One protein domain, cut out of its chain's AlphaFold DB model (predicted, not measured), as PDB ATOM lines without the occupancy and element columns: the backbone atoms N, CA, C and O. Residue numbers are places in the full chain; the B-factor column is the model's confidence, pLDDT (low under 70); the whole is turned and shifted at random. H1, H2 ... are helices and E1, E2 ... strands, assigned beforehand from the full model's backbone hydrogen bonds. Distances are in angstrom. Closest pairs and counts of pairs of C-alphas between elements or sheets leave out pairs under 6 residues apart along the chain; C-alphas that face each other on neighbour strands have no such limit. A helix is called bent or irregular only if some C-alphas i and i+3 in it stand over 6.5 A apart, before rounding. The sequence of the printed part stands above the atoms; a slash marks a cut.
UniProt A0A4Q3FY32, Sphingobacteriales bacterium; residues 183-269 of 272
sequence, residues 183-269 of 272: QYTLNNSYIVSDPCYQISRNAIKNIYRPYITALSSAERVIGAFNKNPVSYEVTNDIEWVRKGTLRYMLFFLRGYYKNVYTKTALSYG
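This is residues 183 to 269 of the 272 residues of a protein of Sphingobacteriales bacterium (UniProt A0A4Q3FY32). A small three-stranded sheet sits in the middle, with one long helix, H1, running past it and a short helix, H4, packed on both the sheet and H1. The far end of H1, with residues 221 to 228, sticks out; the chain then folds back to H2 and H3, which make a corner at the opposite end of the long axis. The printed part has 87 residues, in the order E1, E2, H1, H2, H3, E3, H4; the antiparallel sheet runs E1, E2, E3, and the class is mostly helix. It is compact, with a radius of gyration of the C-alphas of 13.6 A, yet elongated, spanning 42 by 27 by 23 A.

E1, residues 183 to 185, and E2, residues 189 to 191, form an antiparallel hairpin, with N 183 and O 191 2.9 A apart. E3, residues 260 to 262, is antiparallel to E2, with N 190 and O 261 2.8 A apart. H4, residues 263 to 268, is on the sheet at a height of 5.9 A, only just over E3 with 3 C-alphas, and stands up from the sheet at 47 degrees. Residues 204 to 213 of H1, residues 201 to 225, touch H4, opposite ways at a steep tilt of 62 degrees; the closest C-alphas are those of Arg 209 and Ser 267, 5.7 A. H2, residues 239 to 243, and H3, residues 245 to 254, touch only at the corner, the closest C-alphas being those of Arg 242 and Tyr 248, 4.9 A. H3 only grazes the sheet, with residues 251 to 254. Every O i to N i+4 pair is within hydrogen-bond range in H2, H3 and H4, and 18 of 21 are in H1.

E1 begins at C-alpha 183 (168.158, 230.908, 177.998) and is 6.2 A long; E2 is 7.1 A. H1 is 35.0 A, ending at C-alpha 225 (173.604, 224.008, 156.467); it has a kink of 34 degrees near residue 208, and is neither bent nor irregular, but only just: C-alphas 205 and 208 are 6.4 A apart. H2 is 6.1 A, H3 14.1 A, E3 7.0 A and H4 8.5 A, ending at C-alpha 268 (155.451, 240.580, 168.384).

The two C-alphas farthest apart, those of Phe 225 and Leu 246, are 42.3 A from each other. The printed part has no cut, and H1 to H2 is a long link of 13 residues. Mean pLDDT of the printed part is 87.6; residues 227 and 230 are under 70.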
ATOM      1  N   GLN A 183     168.292 232.352 178.205       92.12
ATOM      2  CA  GLN A 183     168.158 230.908 177.998       92.12
ATOM      3  C   GLN A 183     167.026 230.551 177.036       92.12
ATOM      4  O   GLN A 183     165.931 231.124 177.066       92.12
ATOM      5  N   TYR A 184     167.280 229.521 176.226       90.50
ATOM      6  CA  TYR A 184     166.243 228.782 175.514       90.50
ATOM      7  C   TYR A 184     165.498 227.888 176.499       90.50
ATOM      8  O   TYR A 184     166.123 227.166 177.279       90.50
ATOM      9  N   THR A 185     164.168 227.882 176.430       88.50
ATOM     10  CA  THR A 185     163.360 226.982 177.254       88.50
ATOM     11  C   THR A 185     162.548 226.021 176.402       88.50
ATOM     12  O   THR A 185     162.244 226.283 175.232       88.50
ATOM     13  N   LEU A 186     162.106 224.924 177.018       82.25
ATOM     14  CA  LEU A 186     161.069 224.084 176.428       82.25
ATOM     15  C   LEU A 186     159.808 224.912 176.138       82.25
ATOM     16  O   LEU A 186     159.528 225.917 176.798       82.25
ATOM     17  N   ASN A 187     159.000 224.434 175.187       80.94
ATOM     18  CA  ASN A 187     157.696 225.005 174.832       80.94
ATOM     19  C   ASN A 187     157.751 226.408 174.212       80.94
ATOM     20  O   ASN A 187     156.917 227.263 174.514       80.94
ATOM     21  N   ASN A 188     158.723 226.643 173.331       85.69
ATOM     22  CA  ASN A 188     158.784 227.853 172.514       85.69
ATOM     23  C   ASN A 188     158.748 229.142 173.361       85.69
ATOM     24  O   ASN A 188     157.972 230.068 173.099       85.69
ATOM     25  N   SER A 189     159.573 229.180 174.405       90.50
ATOM     26  CA  SER A 189     159.712 230.320 175.310       90.50
ATOM     27  C   SER A 189     161.193 230.623 175.575       90.50
ATOM     28  O   SER A 189     162.082 229.852 175.206       90.50
ATOM     29  N   TYR A 190     161.437 231.790 176.158       93.19
ATOM     30  CA  TYR A 190     162.745 232.310 176.528       93.19
ATOM     31  C   TYR A 190     162.722 232.795 177.975       93.19
ATOM     32  O   TYR A 190     161.724 233.362 178.429       93.19
ATOM     33  N   ILE A 191     163.848 232.634 178.663       93.69
ATOM     34  CA  ILE A 191     164.181 233.413 179.856       93.69
ATOM     35  C   ILE A 191     165.118 234.527 179.394       93.69
ATOM     36  O   ILE A 191     166.151 234.246 178.792       93.69
ATOM     37  N   VAL A 192     164.745 235.789 179.616       94.69
ATOM     38  CA  VAL A 192     165.532 236.935 179.122       94.69
ATOM     39  C   VAL A 192     166.725 237.276 180.016       94.69
ATOM     40  O   VAL A 192     167.696 237.859 179.545       94.69
ATOM     41  N   SER A 193     166.655 236.935 181.302       93.88
ATOM     42  CA  SER A 193     167.755 237.028 182.264       93.88
ATOM     43  C   SER A 193     167.360 236.336 183.572       93.88
ATOM     44  O   SER A 193     166.186 235.986 183.752       93.88
ATOM     45  N   ASP A 194     168.312 236.202 184.497       88.81
ATOM     46  CA  ASP A 194     168.078 235.680 185.842       88.81
ATOM     47  C   ASP A 194     166.899 236.413 186.523       88.81
ATOM     48  O   ASP A 194     166.800 237.642 186.416       88.81
ATOM     49  N   PRO A 195     165.976 235.700 187.199       85.44
ATOM     50  CA  PRO A 195     164.827 236.301 187.873       85.44
ATOM     51  C   PRO A 195     165.146 237.374 188.923       85.44
ATOM     52  O   PRO A 195     164.226 238.109 189.294       85.44
ATOM     53  N   CYS A 196     166.383 237.457 189.426       86.62
ATOM     54  CA  CYS A 196     166.805 238.524 190.335       86.62
ATOM     55  C   CYS A 196     166.854 239.899 189.649       86.62
ATOM     56  O   CYS A 196     166.599 240.913 190.298       86.62
ATOM     57  N   TYR A 197     167.095 239.949 188.335       90.75
ATOM     58  CA  TYR A 197     167.168 241.200 187.589       90.75
ATOM     59  C   TYR A 197     165.796 241.621 187.071       90.75
ATOM     60  O   TYR A 197     165.126 240.881 186.349       90.75
ATOM     61  N   GLN A 198     165.381 242.852 187.376       90.81
ATOM     62  CA  GLN A 198     164.171 243.412 186.776       90.81
ATOM     63  C   GLN A 198     164.495 244.015 185.409       90.81
ATOM     64  O   GLN A 198     165.271 244.965 185.294       90.81
ATOM     65  N   ILE A 199     163.862 243.482 184.367       94.56
ATOM     66  CA  ILE A 199     164.026 243.972 182.999       94.56
ATOM     67  C   ILE A 199     162.785 244.769 182.600       94.56
ATOM     68  O   ILE A 199     161.675 244.240 182.526       94.56
ATOM     69  N   SER A 200     162.964 246.066 182.348       94.44
ATOM     70  CA  SER A 200     161.861 246.957 181.972       94.44
ATOM     71  C   SER A 200     161.321 246.640 180.573       94.44
ATOM     72  O   SER A 200     162.073 246.227 179.690       94.44
ATOM     73  N   ARG A 201     160.036 246.924 180.314       93.12
ATOM     74  CA  ARG A 201     159.447 246.806 178.962       93.12
ATOM     75  C   ARG A 201     160.220 247.594 177.908       93.12
ATOM     76  O   ARG A 201     160.367 247.128 176.785       93.12
ATOM     77  N   ASN A 202     160.757 248.751 178.292       95.50
ATOM     78  CA  ASN A 202     161.607 249.565 177.438       95.50
ATOM     79  C   ASN A 202     162.862 248.796 176.975       95.50
ATOM     80  O   ASN A 202     163.152 248.781 175.779       95.50
ATOM     81  N   ALA A 203     163.549 248.097 177.883       96.38
ATOM     82  CA  ALA A 203     164.676 247.234 177.533       96.38
ATOM     83  C   ALA A 203     164.223 246.002 176.731       96.38
ATOM     84  O   ALA A 203     164.851 245.648 175.737       96.38
ATOM     85  N   ILE A 204     163.094 245.378 177.086       96.12
ATOM     86  CA  ILE A 204     162.547 244.250 176.317       96.12
ATOM     87  C   ILE A 204     162.307 244.649 174.849       96.12
ATOM     88  O   ILE A 204     162.754 243.957 173.933       96.12
ATOM     89  N   LYS A 205     161.651 245.794 174.628       94.81
ATOM     90  CA  LYS A 205     161.305 246.323 173.301       94.81
ATOM     91  C   LYS A 205     162.535 246.697 172.488       94.81
ATOM     92  O   LYS A 205     162.606 246.346 171.315       94.81
ATOM     93  N   ASN A 206     163.476 247.416 173.094       95.94
ATOM     94  CA  ASN A 206     164.582 248.022 172.355       95.94
ATOM     95  C   ASN A 206     165.856 247.167 172.316       95.94
ATOM     96  O   ASN A 206     166.656 247.361 171.413       95.94
ATOM     97  N   ILE A 207     166.054 246.230 173.249       96.88
ATOM     98  CA  ILE A 207     167.308 245.463 173.386       96.88
ATOM     99  C   ILE A 207     167.092 243.965 173.147       96.88
ATOM    100  O   ILE A 207     167.808 243.351 172.354       96.88
ATOM    101  N   TYR A 208     166.092 243.357 173.791       96.62
ATOM    102  CA  TYR A 208     165.872 241.907 173.692       96.62
ATOM    103  C   TYR A 208     165.175 241.488 172.399       96.62
ATOM    104  O   TYR A 208     165.521 240.464 171.811       96.62
ATOM    105  N   ARG A 209     164.218 242.282 171.911       94.44
ATOM    106  CA  ARG A 209     163.542 241.990 170.642       94.44
ATOM    107  C   ARG A 209     164.503 242.004 169.435       94.44
ATOM    108  O   ARG A 209     164.437 241.058 168.642       94.44
ATOM    109  N   PRO A 210     165.429 242.975 169.287       94.31
ATOM    110  CA  PRO A 210     166.468 242.895 168.257       94.31
ATOM    111  C   PRO A 210     167.354 241.656 168.388       94.31
ATOM    112  O   PRO A 210     167.631 241.001 167.387       94.31
ATOM    113  N   TYR A 211     167.724 241.274 169.612       95.75
ATOM    114  CA  TYR A 211     168.534 240.079 169.846       95.75
ATOM    115  C   TYR A 211     167.862 238.800 169.377       95.75
ATOM    116  O   TYR A 211     168.470 238.005 168.672       95.75
ATOM    117  N   ILE A 212     166.581 238.621 169.677       94.00
ATOM    118  CA  ILE A 212     165.844 237.434 169.226       94.00
ATOM    119  C   ILE A 212     165.664 237.433 167.717       94.00
ATOM    120  O   ILE A 212     165.763 236.384 167.089       94.00
ATOM    121  N   THR A 213     165.483 238.607 167.115       93.06
ATOM    122  CA  THR A 213     165.472 238.738 165.654       93.06
ATOM    123  C   THR A 213     166.805 238.285 165.044       93.06
ATOM    124  O   THR A 213     166.820 237.564 164.039       93.06
ATOM    125  N   ALA A 214     167.926 238.658 165.670       94.00
ATOM    126  CA  ALA A 214     169.263 238.233 165.268       94.00
ATOM    127  C   ALA A 214     169.467 236.722 165.472       94.00
ATOM    128  O   ALA A 214     169.897 236.042 164.541       94.00
ATOM    129  N   LEU A 215     169.073 236.176 166.629       91.75
ATOM    130  CA  LEU A 215     169.133 234.744 166.929       91.75
ATOM    131  C   LEU A 215     168.316 233.923 165.930       91.75
ATOM    132  O   LEU A 215     168.857 233.008 165.323       91.75
ATOM    133  N   SER A 216     167.058 234.284 165.668       89.81
ATOM    134  CA  SER A 216     166.228 233.585 164.678       89.81
ATOM    135  C   SER A 216     166.794 233.679 163.259       89.81
ATOM    136  O   SER A 216     166.638 232.759 162.454       89.81
ATOM    137  N   SER A 217     167.479 234.771 162.921       92.38
ATOM    138  CA  SER A 217     168.185 234.871 161.640       92.38
ATOM    139  C   SER A 217     169.399 233.942 161.591       92.38
ATOM    140  O   SER A 217     169.561 233.230 160.599       92.38
ATOM    141  N   ALA A 218     170.186 233.869 162.665       90.56
ATOM    142  CA  ALA A 218     171.300 232.935 162.785       90.56
ATOM    143  C   ALA A 218     170.835 231.467 162.755       90.56
ATOM    144  O   ALA A 218     171.403 230.667 162.016       90.56
ATOM    145  N   GLU A 219     169.759 231.121 163.471       88.06
ATOM    146  CA  GLU A 219     169.137 229.787 163.464       88.06
ATOM    147  C   GLU A 219     168.744 229.357 162.045       88.06
ATOM    148  O   GLU A 219     169.038 228.232 161.646       88.06
ATOM    149  N   ARG A 220     168.135 230.251 161.249       89.06
ATOM    150  CA  ARG A 220     167.785 229.963 159.845       89.06
ATOM    151  C   ARG A 220     169.014 229.702 158.981       89.06
ATOM    152  O   ARG A 220     169.005 228.763 158.189       89.06
ATOM    153  N   VAL A 221     170.063 230.514 159.133       90.06
ATOM    154  CA  VAL A 221     171.323 230.324 158.399       90.06
ATOM    155  C   VAL A 221     171.940 228.977 158.763       90.06
ATOM    156  O   VAL A 221     172.266 228.203 157.871       90.06
ATOM    157  N   ILE A 222     172.045 228.656 160.056       88.19
ATOM    158  CA  ILE A 222     172.589 227.375 160.525       88.19
ATOM    159  C   ILE A 222     171.730 226.207 160.026       88.19
ATOM    160  O   ILE A 222     172.278 225.232 159.520       88.19
ATOM    161  N   GLY A 223     170.402 226.322 160.112       86.50
ATOM    162  CA  GLY A 223     169.442 225.311 159.662       86.50
ATOM    163  C   GLY A 223     169.541 224.985 158.169       86.50
ATOM    164  O   GLY A 223     169.318 223.845 157.762       86.50
ATOM    165  N   ALA A 224     169.935 225.962 157.347       87.81
ATOM    166  CA  ALA A 224     170.184 225.748 155.924       87.81
ATOM    167  C   ALA A 224     171.418 224.860 155.659       87.81
ATOM    168  O   ALA A 224     171.468 224.178 154.636       87.81
ATOM    169  N   PHE A 225     172.394 224.838 156.574       85.25
ATOM    170  CA  PHE A 225     173.604 224.008 156.467       85.25
ATOM    171  C   PHE A 225     173.519 222.703 157.267       85.25
ATOM    172  O   PHE A 225     174.086 221.692 156.858       85.25
ATOM    173  N   ASN A 226     172.821 222.707 158.402       80.56
ATOM    174  CA  ASN A 226     172.625 221.556 159.272       80.56
ATOM    175  C   ASN A 226     171.130 221.381 159.536       80.56
ATOM    176  O   ASN A 226     170.520 222.224 160.180       80.56
ATOM    177  N   LYS A 227     170.546 220.271 159.070       69.06
ATOM    178  CA  LYS A 227     169.091 220.051 159.132       69.06
ATOM    179  C   LYS A 227     168.536 219.962 160.558       69.06
ATOM    180  O   LYS A 227     167.346 220.193 160.730       69.06
ATOM    181  N   ASN A 228     169.376 219.668 161.555       70.19
ATOM    182  CA  ASN A 228     168.969 219.511 162.952       70.19
ATOM    183  C   ASN A 228     169.921 220.277 163.892       70.19
ATOM    184  O   ASN A 228     170.734 219.652 164.579       70.19
ATOM    185  N   PRO A 229     169.881 221.622 163.925       70.31
ATOM    186  CA  PRO A 229     170.636 222.366 164.920       70.31
ATOM    187  C   PRO A 229     170.071 222.055 166.310       70.31
ATOM    188  O   PRO A 229     168.866 222.157 166.539       70.31
ATOM    189  N   VAL A 230     170.944 221.664 167.236       68.38
ATOM    190  CA  VAL A 230     170.580 221.410 168.632       68.38
ATOM    191  C   VAL A 230     171.193 222.519 169.474       68.38
ATOM    192  O   VAL A 230     172.404 222.737 169.424       68.38
ATOM    193  N   SER A 231     170.362 223.232 170.232       72.81
ATOM    194  CA  SER A 231     170.856 224.166 171.242       72.81
ATOM    195  C   SER A 231     171.654 223.393 172.287       72.81
ATOM    196  O   SER A 231     171.197 222.357 172.763       72.81
ATOM    197  N   TYR A 232     172.832 223.906 172.643       70.12
ATOM    198  CA  TYR A 232     173.705 223.274 173.634       70.12
ATOM    199  C   TYR A 232     172.983 223.053 174.973       70.12
ATOM    200  O   TYR A 232     173.093 221.981 175.561       70.12
ATOM    201  N   GLU A 233     172.177 224.029 175.395       77.12
ATOM    202  CA  GLU A 233     171.334 223.939 176.583       77.12
ATOM    203  C   GLU A 233     169.912 224.419 176.274       77.12
ATOM    204  O   GLU A 233     169.698 225.461 175.648       77.12
ATOM    205  N   VAL A 234     168.932 223.636 176.726       79.12
ATOM    206  CA  VAL A 234     167.514 224.001 176.755       79.12
ATOM    207  C   VAL A 234     166.989 223.653 178.137       79.12
ATOM    208  O   VAL A 234     167.024 222.492 178.540       79.12
ATOM    209  N   THR A 235     166.498 224.651 178.866       80.69
ATOM    210  CA  THR A 235     166.005 224.446 180.230       80.69
ATOM    211  C   THR A 235     164.497 224.172 180.268       80.69
ATOM    212  O   THR A 235     163.728 224.666 179.438       80.69
ATOM    213  N   ASN A 236     164.046 223.404 181.264       77.75
ATOM    214  CA  ASN A 236     162.626 223.270 181.611       77.75
ATOM    215  C   ASN A 236     162.235 224.140 182.825       77.75
ATOM    216  O   ASN A 236     161.172 223.959 183.415       77.75
ATOM    217  N   ASP A 237     163.062 225.121 183.191       74.44
ATOM    218  CA  ASP A 237     162.878 225.987 184.368       74.44
ATOM    219  C   ASP A 237     161.713 226.999 184.248       74.44
ATOM    220  O   ASP A 237     161.657 228.045 184.888       74.44
ATOM    221  N   ILE A 238     160.724 226.692 183.409       80.69
ATOM    222  CA  ILE A 238     159.433 227.386 183.367       80.69
ATOM    223  C   ILE A 238     158.337 226.599 184.098       80.69
ATOM    224  O   ILE A 238     157.204 227.072 184.203       80.69
ATOM    225  N   GLU A 239     158.636 225.402 184.618       80.38
ATOM    226  CA  GLU A 239     157.665 224.585 185.356       80.38
ATOM    227  C   GLU A 239     157.030 225.336 186.528       80.38
ATOM    228  O   GLU A 239     155.831 225.208 186.771       80.38
ATOM    229  N   TRP A 240     157.801 226.152 187.245       82.69
ATOM    230  CA  TRP A 240     157.299 226.910 188.390       82.69
ATOM    231  C   TRP A 240     156.246 227.965 187.997       82.69
ATOM    232  O   TRP A 240     155.385 228.313 188.814       82.69
ATOM    233  N   VAL A 241     156.285 228.460 186.750       82.56
ATOM    234  CA  VAL A 241     155.245 229.335 186.180       82.56
ATOM    235  C   VAL A 241     153.966 228.530 185.957       82.56
ATOM    236  O   VAL A 241     152.877 229.015 186.244       82.56
ATOM    237  N   ARG A 242     154.100 227.283 185.495       78.19
ATOM    238  CA  ARG A 242     152.979 226.389 185.157       78.19
ATOM    239  C   ARG A 242     152.315 225.754 186.374       78.19
ATOM    240  O   ARG A 242     151.115 225.518 186.347       78.19
ATOM    241  N   LYS A 243     153.070 225.518 187.451       84.62
ATOM    242  CA  LYS A 243     152.560 224.939 188.706       84.62
ATOM    243  C   LYS A 243     151.621 225.880 189.471       84.62
ATOM    244  O   LYS A 243     150.822 225.414 190.274       84.62
ATOM    245  N   GLY A 244     151.701 227.195 189.248       84.62
ATOM    246  CA  GLY A 244     150.827 228.168 189.907       84.62
ATOM    247  C   GLY A 244     149.701 228.641 188.993       84.62
ATOM    248  O   GLY A 244     149.979 229.349 188.032       84.62
ATOM    249  N   THR A 245     148.440 228.357 189.331       87.12
ATOM    250  CA  THR A 245     147.263 228.687 188.497       87.12
ATOM    251  C   THR A 245     147.229 230.151 188.057       87.12
ATOM    252  O   THR A 245     147.082 230.438 186.873       87.12
ATOM    253  N   LEU A 246     147.449 231.091 188.986       89.94
ATOM    254  CA  LEU A 246     147.475 232.522 188.670       89.94
ATOM    255  C   LEU A 246     148.655 232.894 187.760       89.94
ATOM    256  O   LEU A 246     148.496 233.666 186.820       89.94
ATOM    257  N   ARG A 247     149.844 232.339 188.021       90.25
ATOM    258  CA  ARG A 247     151.058 232.619 187.235       90.25
ATOM    259  C   ARG A 247     150.901 232.103 185.811       90.25
ATOM    260  O   ARG A 247     151.196 232.828 184.866       90.25
ATOM    261  N   TYR A 248     150.384 230.887 185.677       87.38
ATOM    262  CA  TYR A 248     150.101 230.255 184.401       87.38
ATOM    263  C   TYR A 248     149.039 231.025 183.617       87.38
ATOM    264  O   TYR A 248     149.250 231.312 182.443       87.38
ATOM    265  N   MET A 249     147.948 231.441 184.267       89.56
ATOM    266  CA  MET A 249     146.917 232.267 183.636       89.56
ATOM    267  C   MET A 249     147.491 233.599 183.140       89.56
ATOM    268  O   MET A 249     147.253 233.986 181.999       89.56
ATOM    269  N   LEU A 250     148.296 234.286 183.957       89.12
ATOM    270  CA  LEU A 250     148.960 235.530 183.559       89.12
ATOM    271  C   LEU A 250     149.928 235.313 182.389       89.12
ATOM    272  O   LEU A 250     149.919 236.102 181.448       89.12
ATOM    273  N   PHE A 251     150.722 234.241 182.431       90.31
ATOM    274  CA  PHE A 251     151.635 233.868 181.354       90.31
ATOM    275  C   PHE A 251     150.887 233.566 180.055       90.31
ATOM    276  O   PHE A 251     151.292 234.040 179.001       90.31
ATOM    277  N   PHE A 252     149.779 232.829 180.125       87.81
ATOM    278  CA  PHE A 252     148.961 232.490 178.965       87.81
ATOM    279  C   PHE A 252     148.295 233.730 178.350       87.81
ATOM    280  O   PHE A 252     148.367 233.926 177.142       87.81
ATOM    281  N   LEU A 253     147.707 234.600 179.178       88.62
ATOM    282  CA  LEU A 253     147.003 235.800 178.711       88.62
ATOM    283  C   LEU A 253     147.947 236.875 178.164       88.62
ATOM    284  O   LEU A 253     147.627 237.543 177.186       88.62
ATOM    285  N   ARG A 254     149.098 237.082 178.814       89.94
ATOM    286  CA  ARG A 254     150.047 238.151 178.452       89.94
ATOM    287  C   ARG A 254     151.152 237.673 177.516       89.94
ATOM    288  O   ARG A 254     151.858 238.492 176.937       89.94
ATOM    289  N   GLY A 255     151.359 236.362 177.433       90.44
ATOM    290  CA  GLY A 255     152.512 235.748 176.788       90.44
ATOM    291  C   GLY A 255     153.825 235.902 177.564       90.44
ATOM    292  O   GLY A 255     154.879 235.591 177.004       90.44
ATOM    293  N   TYR A 256     153.786 236.384 178.815       91.75
ATOM    294  CA  TYR A 256     154.953 236.506 179.694       91.75
ATOM    295  C   TYR A 256     154.590 236.510 181.187       91.75
ATOM    296  O   TYR A 256     153.481 236.877 181.583       91.75
ATOM    297  N   TYR A 257     155.554 236.136 182.029       90.38
ATOM    298  CA  TYR A 257     155.493 236.248 183.485       90.38
ATOM    299  C   TYR A 257     156.911 236.455 184.032       90.38
ATOM    300  O   TYR A 257     157.781 235.602 183.858       90.38
ATOM    301  N   LYS A 258     157.148 237.590 184.705       90.19
ATOM    302  CA  LYS A 258     158.500 238.059 185.068       90.19
ATOM    303  C   LYS A 258     159.436 238.047 183.841       90.19
ATOM    304  O   LYS A 258     159.077 238.617 182.816       90.19
ATOM    305  N   ASN A 259     160.591 237.385 183.942       93.06
ATOM    306  CA  ASN A 259     161.599 237.287 182.885       93.06
ATOM    307  C   ASN A 259     161.343 236.125 181.909       93.06
ATOM    308  O   ASN A 259     162.154 235.896 181.016       93.06
ATOM    309  N   VAL A 260     160.229 235.399 182.051       93.12
ATOM    310  CA  VAL A 260     159.844 234.323 181.131       93.12
ATOM    311  C   VAL A 260     158.875 234.869 180.094       93.12
ATOM    312  O   VAL A 260     157.818 235.390 180.450       93.12
ATOM    313  N   TYR A 261     159.200 234.702 178.817       93.94
ATOM    314  CA  TYR A 261     158.394 235.166 177.691       93.94
ATOM    315  C   TYR A 261     158.203 234.046 176.675       93.94
ATOM    316  O   TYR A 261     159.143 233.335 176.335       93.94
ATOM    317  N   THR A 262     157.004 233.921 176.118       92.00
ATOM    318  CA  THR A 262     156.809 233.131 174.893       92.00
ATOM    319  C   THR A 262     157.594 233.761 173.738       92.00
ATOM    320  O   THR A 262     157.715 234.990 173.678       92.00
ATOM    321  N   LYS A 263     158.086 232.955 172.780       90.31
ATOM    322  CA  LYS A 263     158.769 233.499 171.588       90.31
ATOM    323  C   LYS A 263     157.886 234.524 170.871       90.31
ATOM    324  O   LYS A 263     158.352 235.599 170.514       90.31
ATOM    325  N   THR A 264     156.594 234.222 170.721       87.75
ATOM    326  CA  THR A 264     155.633 235.093 170.033       87.75
ATOM    327  C   THR A 264     155.462 236.437 170.733       87.75
ATOM    328  O   THR A 264     155.549 237.469 170.075       87.75
ATOM    329  N   ALA A 265     155.252 236.459 172.053       89.62
ATOM    330  CA  ALA A 265     155.063 237.717 172.775       89.62
ATOM    331  C   ALA A 265     156.331 238.573 172.782       89.62
ATOM    332  O   ALA A 265     156.260 239.795 172.665       89.62
ATOM    333  N   LEU A 266     157.500 237.942 172.867       88.25
ATOM    334  CA  LEU A 266     158.759 238.673 172.859       88.25
ATOM    335  C   LEU A 266     159.037 239.305 171.483       88.25
ATOM    336  O   LEU A 266     159.393 240.485 171.396       88.25
ATOM    337  N   SER A 267     158.760 238.565 170.407       85.50
ATOM    338  CA  SER A 267     158.919 239.039 169.030       85.50
ATOM    339  C   SER A 267     157.858 240.062 168.607       85.50
ATOM    340  O   SER A 267     158.200 241.053 167.966       85.50
ATOM    341  N   TYR A 268     156.590 239.862 168.981       81.62
ATOM    342  CA  TYR A 268     155.451 240.580 168.384       81.62
ATOM    343  C   TYR A 268     154.485 241.227 169.385       81.62
ATOM    344  O   TYR A 268     153.568 241.929 168.974       81.62
ATOM    345  N   GLY A 269     154.650 241.007 170.689       76.88
ATOM    346  CA  GLY A 269     153.734 241.543 171.697       76.88
ATOM    347  C   GLY A 269     153.731 243.074 171.765       76.88
ATOM    348  O   GLY A 269     154.722 243.735 171.441       76.88
TER     349      GLY A 269